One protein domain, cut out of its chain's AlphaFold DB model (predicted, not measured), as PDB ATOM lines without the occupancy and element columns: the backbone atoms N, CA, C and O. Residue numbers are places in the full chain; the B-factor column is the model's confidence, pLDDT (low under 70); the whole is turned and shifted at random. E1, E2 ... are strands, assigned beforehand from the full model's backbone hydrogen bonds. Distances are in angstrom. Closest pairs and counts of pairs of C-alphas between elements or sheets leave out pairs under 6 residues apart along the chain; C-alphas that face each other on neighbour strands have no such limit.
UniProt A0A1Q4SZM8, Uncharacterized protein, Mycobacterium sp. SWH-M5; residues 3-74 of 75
ATOM      1  N   THR A   3     -56.997  18.726  38.848       94.69
ATOM      2  CA  THR A   3     -58.045  18.720  37.825       94.69
ATOM      3  C   THR A   3     -57.708  19.736  36.737       94.69
ATOM      4  O   THR A   3     -57.069  20.751  37.007       94.69
ATOM      5  N   ALA A   4     -58.127  19.467  35.500       93.81
ATOM      6  CA  ALA A   4     -57.964  20.379  34.370       93.81
ATOM      7  C   ALA A   4     -59.171  20.289  33.427       93.81
ATOM      8  O   ALA A   4     -59.716  19.207  33.212       93.81
ATOM      9  N   GLY A   5     -59.573  21.425  32.862       93.56
ATOM     10  CA  GLY A   5     -60.659  21.537  31.894       93.56
ATOM     11  C   GLY A   5     -60.663  22.895  31.179       93.56
ATOM     12  O   GLY A   5     -59.779  23.717  31.412       93.56
ATOM     13  N   PRO A   6     -61.666  23.167  30.323       88.75
ATOM     14  CA  PRO A   6     -61.722  24.388  29.507       88.75
ATOM     15  C   PRO A   6     -61.713  25.692  30.321       88.75
ATOM     16  O   PRO A   6     -61.267  26.723  29.834       88.75
ATOM     17  N   GLY A   7     -62.198  25.642  31.567       91.62
ATOM     18  CA  GLY A   7     -62.197  26.775  32.495       91.62
ATOM     19  C   GLY A   7     -60.900  26.956  33.289       91.62
ATOM     20  O   GLY A   7     -60.804  27.913  34.053       91.62
ATOM     21  N   GLY A   8     -59.918  26.064  33.132       93.94
ATOM     22  CA  GLY A   8     -58.653  26.114  33.858       93.94
ATOM     23  C   GLY A   8     -58.251  24.801  34.527       93.94
ATOM     24  O   GLY A   8     -58.872  23.754  34.339       93.94
ATOM     25  N   ALA A   9     -57.190  24.870  35.324       96.69
ATOM     26  CA  ALA A   9     -56.623  23.765  36.080       96.69
ATOM     27  C   ALA A   9     -56.402  24.145  37.549       96.69
ATOM     28  O   ALA A   9     -56.188  25.309  37.879       96.69
ATOM     29  N   SER A  10     -56.434  23.154  38.436       96.69
ATOM     30  CA  SER A  10     -56.124  23.304  39.856       96.69
ATOM     31  C   SER A  10     -55.382  22.080  40.367       96.69
ATOM     32  O   SER A  10     -55.619  20.958  39.921       96.69
ATOM     33  N   GLY A  11     -54.476  22.286  41.313       95.88
ATOM     34  CA  GLY A  11     -53.724  21.218  41.942       95.88
ATOM     35  C   GLY A  11     -53.280  21.595  43.342       95.88
ATOM     36  O   GLY A  11     -52.961  22.746  43.629       95.88
ATOM     37  N   ALA A  12     -53.237  20.596  44.216       96.44
ATOM     38  CA  ALA A  12     -52.701  20.751  45.557       96.44
ATOM     39  C   ALA A  12     -51.954  19.497  46.004       96.44
ATOM     40  O   ALA A  12     -52.350  18.356  45.710       96.44
ATOM     41  N   ILE A  13     -50.879  19.732  46.749       95.06
ATOM     42  CA  ILE A  13     -50.150  18.719  47.501       95.06
ATOM     43  C   ILE A  13     -50.612  18.800  48.964       95.06
ATOM     44  O   ILE A  13     -50.542  19.881  49.546       95.06
ATOM     45  N   PRO A  14     -51.093  17.707  49.590       91.75
ATOM     46  CA  PRO A  14     -51.455  17.721  51.008       91.75
ATOM     47  C   PRO A  14     -50.280  18.178  51.882       91.75
ATOM     48  O   PRO A  14     -49.188  17.623  51.790       91.75
ATOM     49  N   GLY A  15     -50.499  19.214  52.696       91.25
ATOM     50  CA  GLY A  15     -49.453  19.844  53.516       91.25
ATOM     51  C   GLY A  15     -48.391  20.623  52.729       91.25
ATOM     52  O   GLY A  15     -47.479  21.180  53.331       91.25
ATOM     53  N   GLY A  16     -48.500  20.674  51.403       93.38
ATOM     54  CA  GLY A  16     -47.551  21.317  50.509       93.38
ATOM     55  C   GLY A  16     -48.204  22.390  49.637       93.38
ATOM     56  O   GLY A  16     -49.312  22.847  49.923       93.38
ATOM     57  N   PRO A  17     -47.511  22.821  48.573       95.62
ATOM     58  CA  PRO A  17     -47.990  23.889  47.713       95.62
ATOM     59  C   PRO A  17     -49.285  23.536  46.978       95.62
ATOM     60  O   PRO A  17     -49.550  22.376  46.642       95.62
ATOM     61  N   GLY A  18     -50.060  24.569  46.672       97.38
ATOM     62  CA  GLY A  18     -51.242  24.479  45.827       97.38
ATOM     63  C   GLY A  18     -51.369  25.685  44.913       97.38
ATOM     64  O   GLY A  18     -50.788  26.742  45.167       97.38
ATOM     65  N   GLY A  19     -52.137  25.526  43.842       96.56
ATOM     66  CA  GLY A  19     -52.376  26.591  42.885       96.56
ATOM     67  C   GLY A  19     -53.456  26.246  41.877       96.56
ATOM     68  O   GLY A  19     -53.837  25.086  41.707       96.56
ATOM     69  N   ALA A  20     -53.940  27.279  41.206       97.75
ATOM     70  CA  ALA A  20     -54.910  27.169  40.133       97.75
ATOM     71  C   ALA A  20     -54.580  28.162  39.020       97.75
ATOM     72  O   ALA A  20     -53.923  29.170  39.258       97.75
ATOM     73  N   ALA A  21     -55.036  27.888  37.806       97.19
ATOM     74  CA  ALA A  21     -54.905  28.784  36.667       97.19
ATOM     75  C   ALA A  21     -56.125  28.669  35.759       97.19
ATOM     76  O   ALA A  21     -56.610  27.569  35.516       97.19
ATOM     77  N   GLY A  22     -56.598  29.786  35.224       96.19
ATOM     78  CA  GLY A  22     -57.694  29.858  34.266       96.19
ATOM     79  C   GLY A  22     -57.669  31.178  33.488       96.19
ATOM     80  O   GLY A  22     -56.723  31.954  33.623       96.19
ATOM     81  N   PRO A  23     -58.706  31.468  32.684       93.75
ATOM     82  CA  PRO A  23     -58.756  32.671  31.845       93.75
ATOM     83  C   PRO A  23     -58.641  33.988  32.626       93.75
ATOM     84  O   PRO A  23     -58.129  34.972  32.105       93.75
ATOM     85  N   GLY A  24     -59.101  34.002  33.881       94.25
ATOM     86  CA  GLY A  24     -59.010  35.161  34.774       94.25
ATOM     87  C   GLY A  24     -57.664  35.311  35.488       94.25
ATOM     88  O   GLY A  24     -57.498  36.256  36.251       94.25
ATOM     89  N   GLY A  25     -56.717  34.394  35.269       95.62
ATOM     90  CA  GLY A  25     -55.413  34.415  35.917       95.62
ATOM     91  C   GLY A  25     -55.072  33.140  36.683       95.62
ATOM     92  O   GLY A  25     -55.733  32.108  36.561       95.62
ATOM     93  N   ALA A  26     -54.010  33.220  37.475       97.62
ATOM     94  CA  ALA A  26     -53.453  32.130  38.251       97.62
ATOM     95  C   ALA A  26     -53.231  32.518  39.714       97.62
ATOM     96  O   ALA A  26     -53.035  33.686  40.052       97.62
ATOM     97  N   THR A  27     -53.241  31.515  40.581       97.62
ATOM     98  CA  THR A  27     -52.952  31.620  42.007       97.62
ATOM     99  C   THR A  27     -51.967  30.534  42.414       97.62
ATOM    100  O   THR A  27     -51.953  29.434  41.856       97.62
ATOM    101  N   GLY A  28     -51.143  30.837  43.408       97.00
ATOM    102  CA  GLY A  28     -50.201  29.896  43.988       97.00
ATOM    103  C   GLY A  28     -49.961  30.219  45.451       97.00
ATOM    104  O   GLY A  28     -49.932  31.382  45.848       97.00
ATOM    105  N   SER A  29     -49.803  29.189  46.269       97.38
ATOM    106  CA  SER A  29     -49.504  29.351  47.688       97.38
ATOM    107  C   SER A  29     -48.694  28.182  48.219       97.38
ATOM    108  O   SER A  29     -48.876  27.035  47.807       97.38
ATOM    109  N   ILE A  30     -47.797  28.494  49.146       96.75
ATOM    110  CA  ILE A  30     -46.993  27.529  49.885       96.75
ATOM    111  C   ILE A  30     -47.378  27.670  51.365       96.75
ATOM    112  O   ILE A  30     -47.287  28.776  51.895       96.75
ATOM    113  N   PRO A  31     -47.804  26.602  52.064       94.12
ATOM    114  CA  PRO A  31     -48.087  26.670  53.496       94.12
ATOM    115  C   PRO A  31     -46.886  27.203  54.289       94.12
ATOM    116  O   PRO A  31     -45.777  26.692  54.162       94.12
ATOM    117  N   GLY A  32     -47.101  28.264  55.074       94.19
ATOM    118  CA  GLY A  32     -46.041  28.969  55.815       94.19
ATOM    119  C   GLY A  32     -45.043  29.745  54.942       94.19
ATOM    120  O   GLY A  32     -44.159  30.412  55.471       94.19
ATOM    121  N   GLY A  33     -45.184  29.674  53.623       95.88
ATOM    122  CA  GLY A  33     -44.310  30.299  52.649       95.88
ATOM    123  C   GLY A  33     -45.042  31.317  51.775       95.88
ATOM    124  O   GLY A  33     -46.171  31.714  52.067       95.88
ATOM    125  N   PRO A  34     -44.384  31.768  50.700       96.50
ATOM    126  CA  PRO A  34     -44.934  32.780  49.816       96.50
ATOM    127  C   PRO A  34     -46.220  32.334  49.119       96.50
ATOM    128  O   PRO A  34     -46.432  31.152  48.829       96.50
ATOM    129  N   GLY A  35     -47.046  33.314  48.785       98.00
ATOM    130  CA  GLY A  35     -48.203  33.143  47.923       98.00
ATOM    131  C   GLY A  35     -48.369  34.328  46.988       98.00
ATOM    132  O   GLY A  35     -47.771  35.386  47.184       98.00
ATOM    133  N   GLY A  36     -49.186  34.142  45.961       97.62
ATOM    134  CA  GLY A  36     -49.468  35.195  45.007       97.62
ATOM    135  C   GLY A  36     -50.562  34.842  44.022       97.62
ATOM    136  O   GLY A  36     -50.982  33.689  43.885       97.62
ATOM    137  N   THR A  37     -51.015  35.874  43.331       98.19
ATOM    138  CA  THR A  37     -51.995  35.795  42.255       98.19
ATOM    139  C   THR A  37     -51.536  36.660  41.091       98.19
ATOM    140  O   THR A  37     -50.826  37.642  41.290       98.19
ATOM    141  N   ALA A  38     -51.914  36.306  39.871       98.06
ATOM    142  CA  ALA A  38     -51.659  37.115  38.687       98.06
ATOM    143  C   ALA A  38     -52.815  36.972  37.704       98.06
ATOM    144  O   ALA A  38     -53.237  35.855  37.428       98.06
ATOM    145  N   GLY A  39     -53.302  38.076  37.159       97.44
ATOM    146  CA  GLY A  39     -54.376  38.115  36.176       97.44
ATOM    147  C   GLY A  39     -54.292  39.365  35.297       97.44
ATOM    148  O   GLY A  39     -53.301  40.098  35.362       97.44
ATOM    149  N   PRO A  40     -55.317  39.620  34.469       96.19
ATOM    150  CA  PRO A  40     -55.349  40.766  33.555       96.19
ATOM    151  C   PRO A  40     -55.176  42.119  34.259       96.19
ATOM    152  O   PRO A  40     -54.539  43.018  33.720       96.19
ATOM    153  N   ASP A  41     -55.681  42.233  35.488       95.19
ATOM    154  CA  ASP A  41     -55.625  43.465  36.283       95.19
ATOM    155  C   ASP A  41     -54.318  43.620  37.076       95.19
ATOM    156  O   ASP A  41     -54.145  44.580  37.829       95.19
ATOM    157  N   GLY A  42     -53.380  42.687  36.902       96.62
ATOM    158  CA  GLY A  42     -52.090  42.700  37.568       96.62
ATOM    159  C   GLY A  42     -51.840  41.486  38.452       96.62
ATOM    160  O   GLY A  42     -52.537  40.473  38.401       96.62
ATOM    161  N   ALA A  43     -50.799  41.589  39.264       98.06
ATOM    162  CA  ALA A  43     -50.323  40.538  40.138       98.06
ATOM    163  C   ALA A  43     -50.159  41.031  41.573       98.06
ATOM    164  O   ALA A  43     -49.892  42.205  41.825       98.06
ATOM    165  N   THR A  44     -50.293  40.103  42.512       98.19
ATOM    166  CA  THR A  44     -50.027  40.306  43.930       98.19
ATOM    167  C   THR A  44     -49.129  39.193  44.447       98.19
ATOM    168  O   THR A  44     -49.210  38.049  43.995       98.19
ATOM    169  N   GLY A  45     -48.263  39.521  45.396       97.69
ATOM    170  CA  GLY A  45     -47.387  38.561  46.046       97.69
ATOM    171  C   GLY A  45     -47.150  38.939  47.495       97.69
ATOM    172  O   GLY A  45     -47.069  40.119  47.835       97.69
ATOM    173  N   VAL A  46     -47.039  37.935  48.356       97.94
ATOM    174  CA  VAL A  46     -46.747  38.127  49.774       97.94
ATOM    175  C   VAL A  46     -45.892  36.991  50.305       97.94
ATOM    176  O   VAL A  46     -46.079  35.827  49.953       97.94
ATOM    177  N   ILE A  47     -44.964  37.342  51.188       97.50
ATOM    178  CA  ILE A  47     -44.192  36.408  51.994       97.50
ATOM    179  C   ILE A  47     -44.652  36.579  53.447       97.50
ATOM    180  O   ILE A  47     -44.578  37.696  53.962       97.50
ATOM    181  N   PRO A  48     -45.127  35.529  54.142       95.31
ATOM    182  CA  PRO A  48     -45.486  35.620  55.556       95.31
ATOM    183  C   PRO A  48     -44.334  36.177  56.402       95.31
ATOM    184  O   PRO A  48     -43.216  35.673  56.351       95.31
ATOM    185  N   GLY A  49     -44.599  37.254  57.148       95.38
ATOM    186  CA  GLY A  49     -43.589  37.982  57.935       95.38
ATOM    187  C   GLY A  49     -42.553  38.759  57.109       95.38
ATOM    188  O   GLY A  49     -41.716  39.455  57.677       95.38
ATOM    189  N   GLY A  50     -42.610  38.653  55.785       96.75
ATOM    190  CA  GLY A  50     -41.705  39.284  54.843       96.75
ATOM    191  C   GLY A  50     -42.417  40.305  53.956       96.75
ATOM    192  O   GLY A  50     -43.509  40.777  54.278       96.75
ATOM    193  N   PRO A  51     -41.779  40.692  52.845       97.19
ATOM    194  CA  PRO A  51     -42.327  41.698  51.961       97.19
ATOM    195  C   PRO A  51     -43.529  41.197  51.165       97.19
ATOM    196  O   PRO A  51     -43.707  40.002  50.917       97.19
ATOM    197  N   GLY A  52     -44.330  42.157  50.726       98.25
ATOM    198  CA  GLY A  52     -45.423  41.940  49.793       98.25
ATOM    199  C   GLY A  52     -45.549  43.104  48.825       98.25
ATOM    200  O   GLY A  52     -44.970  44.172  49.034       98.25
ATOM    201  N   GLY A  53     -46.305  42.896  47.758       98.06
ATOM    202  CA  GLY A  53     -46.536  43.927  46.764       98.06
ATOM    203  C   GLY A  53     -47.588  43.552  45.741       98.06
ATOM    204  O   GLY A  53     -48.013  42.399  45.636       98.06
ATOM    205  N   THR A  54     -48.001  44.562  44.994       98.31
ATOM    206  CA  THR A  54     -48.941  44.466  43.889       98.31
ATOM    207  C   THR A  54     -48.404  45.252  42.697       98.31
ATOM    208  O   THR A  54     -47.693  46.243  42.858       98.31
ATOM    209  N   ALA A  55     -48.713  44.811  41.486       98.06
ATOM    210  CA  ALA A  55     -48.383  45.540  40.268       98.06
ATOM    211  C   ALA A  55     -49.472  45.308  39.231       98.06
ATOM    212  O   ALA A  55     -49.854  44.166  39.006       98.06
ATOM    213  N   GLY A  56     -49.950  46.366  38.586       97.44
ATOM    214  CA  GLY A  56     -50.984  46.284  37.562       97.44
ATOM    215  C   GLY A  56     -51.026  47.533  36.682       97.44
ATOM    216  O   GLY A  56     -50.138  48.382  36.771       97.44
ATOM    217  N   PRO A  57     -52.065  47.676  35.842       96.81
ATOM    218  CA  PRO A  57     -52.195  48.802  34.917       96.81
ATOM    219  C   PRO A  57     -52.191  50.183  35.588       96.81
ATOM    220  O   PRO A  57     -51.824  51.163  34.955       96.81
ATOM    221  N   GLY A  58     -52.578  50.270  36.867       96.56
ATOM    222  CA  GLY A  58     -52.558  51.515  37.649       96.56
ATOM    223  C   GLY A  58     -51.211  51.850  38.303       96.56
ATOM    224  O   GLY A  58     -51.104  52.875  38.975       96.56
ATOM    225  N   GLY A  59     -50.193  51.002  38.138       96.94
ATOM    226  CA  GLY A  59     -48.893  51.140  38.786       96.94
ATOM    227  C   GLY A  59     -48.567  49.976  39.720       96.94
ATOM    228  O   GLY A  59     -49.213  48.927  39.698       96.94
ATOM    229  N   ALA A  60     -47.539  50.159  40.542       97.88
ATOM    230  CA  ALA A  60     -47.037  49.145  41.460       97.88
ATOM    231  C   ALA A  60     -46.909  49.681  42.887       97.88
ATOM    232  O   ALA A  60     -46.622  50.858  43.103       97.88
ATOM    233  N   SER A  61     -47.086  48.803  43.866       98.19
ATOM    234  CA  SER A  61     -46.866  49.094  45.276       98.19
ATOM    235  C   SER A  61     -46.177  47.925  45.964       98.19
ATOM    236  O   SER A  61     -46.375  46.767  45.603       98.19
ATOM    237  N   GLY A  62     -45.361  48.221  46.967       98.00
ATOM    238  CA  GLY A  62     -44.666  47.212  47.747       98.00
ATOM    239  C   GLY A  62     -44.373  47.693  49.154       98.00
ATOM    240  O   GLY A  62     -44.118  48.874  49.375       98.00
ATOM    241  N   CYS A  63     -44.389  46.761  50.098       98.06
ATOM    242  CA  CYS A  63     -44.071  47.001  51.495       98.06
ATOM    243  C   CYS A  63     -43.087  45.952  51.995       98.06
ATOM    244  O   CYS A  63     -43.253  44.756  51.751       98.06
ATOM    245  N   ILE A  64     -42.097  46.405  52.757       97.88
ATOM    246  CA  ILE A  64     -41.197  45.548  53.521       97.88
ATOM    247  C   ILE A  64     -41.456  45.842  55.009       97.88
ATOM    248  O   ILE A  64     -41.297  46.995  55.432       97.88
ATOM    249  N   PRO A  65     -41.856  44.840  55.818       96.75
ATOM    250  CA  PRO A  65     -42.071  45.026  57.248       96.75
ATOM    251  C   PRO A  65     -40.858  45.658  57.928       96.75
ATOM    252  O   PRO A  65     -39.720  45.281  57.658       96.75
ATOM    253  N   ASN A  66     -41.110  46.617  58.820       97.44
ATOM    254  CA  ASN A  66     -40.092  47.375  59.560       97.44
ATOM    255  C   ASN A  66     -39.159  48.259  58.709       97.44
ATOM    256  O   ASN A  66     -38.261  48.881  59.266       97.44
ATOM    257  N   VAL A  67     -39.365  48.344  57.391       97.81
ATOM    258  CA  VAL A  67     -38.590  49.222  56.499       97.81
ATOM    259  C   VAL A  67     -39.487  50.312  55.919       97.81
ATOM    260  O   VAL A  67     -39.157  51.489  56.017       97.81
ATOM    261  N   GLY A  68     -40.641  49.941  55.357       96.19
ATOM    262  CA  GLY A  68     -41.602  50.893  54.802       96.19
ATOM    263  C   GLY A  68     -42.254  50.420  53.508       96.19
ATOM    264  O   GLY A  68     -42.026  49.300  53.045       96.19
ATOM    265  N   CYS A  69     -43.082  51.295  52.939       97.81
ATOM    266  CA  CYS A  69     -43.824  51.048  51.709       97.81
ATOM    267  C   CYS A  69     -43.476  52.079  50.635       97.81
ATOM    268  O   CYS A  69     -43.184  53.234  50.945       97.81
ATOM    269  N   ALA A  70     -43.569  51.665  49.376       97.94
ATOM    270  CA  ALA A  70     -43.431  52.528  48.215       97.94
ATOM    271  C   ALA A  70     -44.545  52.241  47.205       97.94
ATOM    272  O   ALA A  70     -44.989  51.103  47.062       97.94
ATOM    273  N   THR A  71     -44.959  53.283  46.488       98.00
ATOM    274  CA  THR A  71     -45.931  53.202  45.396       98.00
ATOM    275  C   THR A  71     -45.418  54.009  44.215       98.00
ATOM    276  O   THR A  71     -44.950  55.134  44.381       98.00
ATOM    277  N   ILE A  72     -45.530  53.428  43.026       97.56
ATOM    278  CA  ILE A  72     -45.197  54.042  41.747       97.56
ATOM    279  C   ILE A  72     -46.466  54.001  40.888       97.56
ATOM    280  O   ILE A  72     -46.850  52.914  40.452       97.56
ATOM    281  N   PRO A  73     -47.145  55.140  40.666       95.94
ATOM    282  CA  PRO A  73     -48.284  55.219  39.754       95.94
ATOM    283  C   PRO A  73     -47.882  54.906  38.307       95.94
ATOM    284  O   PRO A  73     -46.727  55.106  37.925       95.94
ATOM    285  N   ALA A  74     -48.834  54.438  37.502       92.56
ATOM    286  CA  ALA A  74     -48.636  54.342  36.057       92.56
ATOM    287  C   ALA A  74     -48.441  55.740  35.414       92.56
ATOM    288  O   ALA A  74     -48.941  56.721  35.972       92.56
TER     289      ALA A  74
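Overview. This is residues 3 to 74 of the 75 residues of an uncharacterized protein of Mycobacterium sp. SWH-M5 (UniProt A0A1Q4SZM8). One flat, nearly untwisted sheet of nine short strands makes the whole model, a thin slab in which the printed part runs back and forth from E1 at one edge to E9 at the other, with both faces bare. The row of strands makes the long axis, and the turns between them lie along the two long rims. The printed part has 72 residues with no named helix and nine named strands, E1 to E9 in order both along the chain and across the sheet, antiparallel throughout. The class is all strand. The whole is loose, with a radius of gyration of the C-alphas of 14.2 A, and spans 40 by 29 by 5 A.

Along the chain. E1, residues 3 to 5, begins at C-alpha 3 at (-58.045, 18.720, 37.825) and is 7.1 A from first to last C-alpha. E2, residues 8 to 12, measures 14.2 A, and E3, residues 18 to 22, 14.3 A. E4, residues 25 to 29, measures 14.1 A. E5, residues 35 to 39, measures 14.2 A and begins at C-alpha 35 at (-48.203, 33.143, 47.923). E6, residues 42 to 46, and E7, residues 52 to 56, are each 14.1 A long. E8, residues 59 to 64, measures 17.5 A. E9, residues 68 to 73, measures 17.0 A and ends at C-alpha 73 at (-48.284, 55.219, 39.754).

Arrangement. The strands E1 to E9 form a meander, each strand the antiparallel neighbour of the one before, and each successive pair is a hairpin. E1 and E2 run at 177 degrees, with N 3 and O 10 within hydrogen-bond range at 2.8 A. E2 and E3 run at 179 degrees, with N 9 and O 21 at 2.8 A. Between E4 and E5, at 179 degrees, N 26 and O 38 are 2.7 A apart. Between E5 and E6, at 178 degrees, N 37 and O 44 are 2.9 A apart. E8 and E9 run at 175 degrees, with N 62 and O 70 at 2.9 A; the C-alphas of Cys 63 and Cys 69 face each other at 4.1 A. E1 and E9 are the edge strands and are apart; the others are inner strands. From edge to edge the strands' lines turn by 9 degrees, and the sheet's C-alphas lie up to 1.5 A off their best plane.

Size, cuts and confidence. The two C-alphas farthest apart, those of Pro 6 and Asn 66, are 43.6 A apart. The printed part has no cut, and the eight links between the strands are tight. The mean pLDDT of the printed part is 96.3, and no printed residue is under 70.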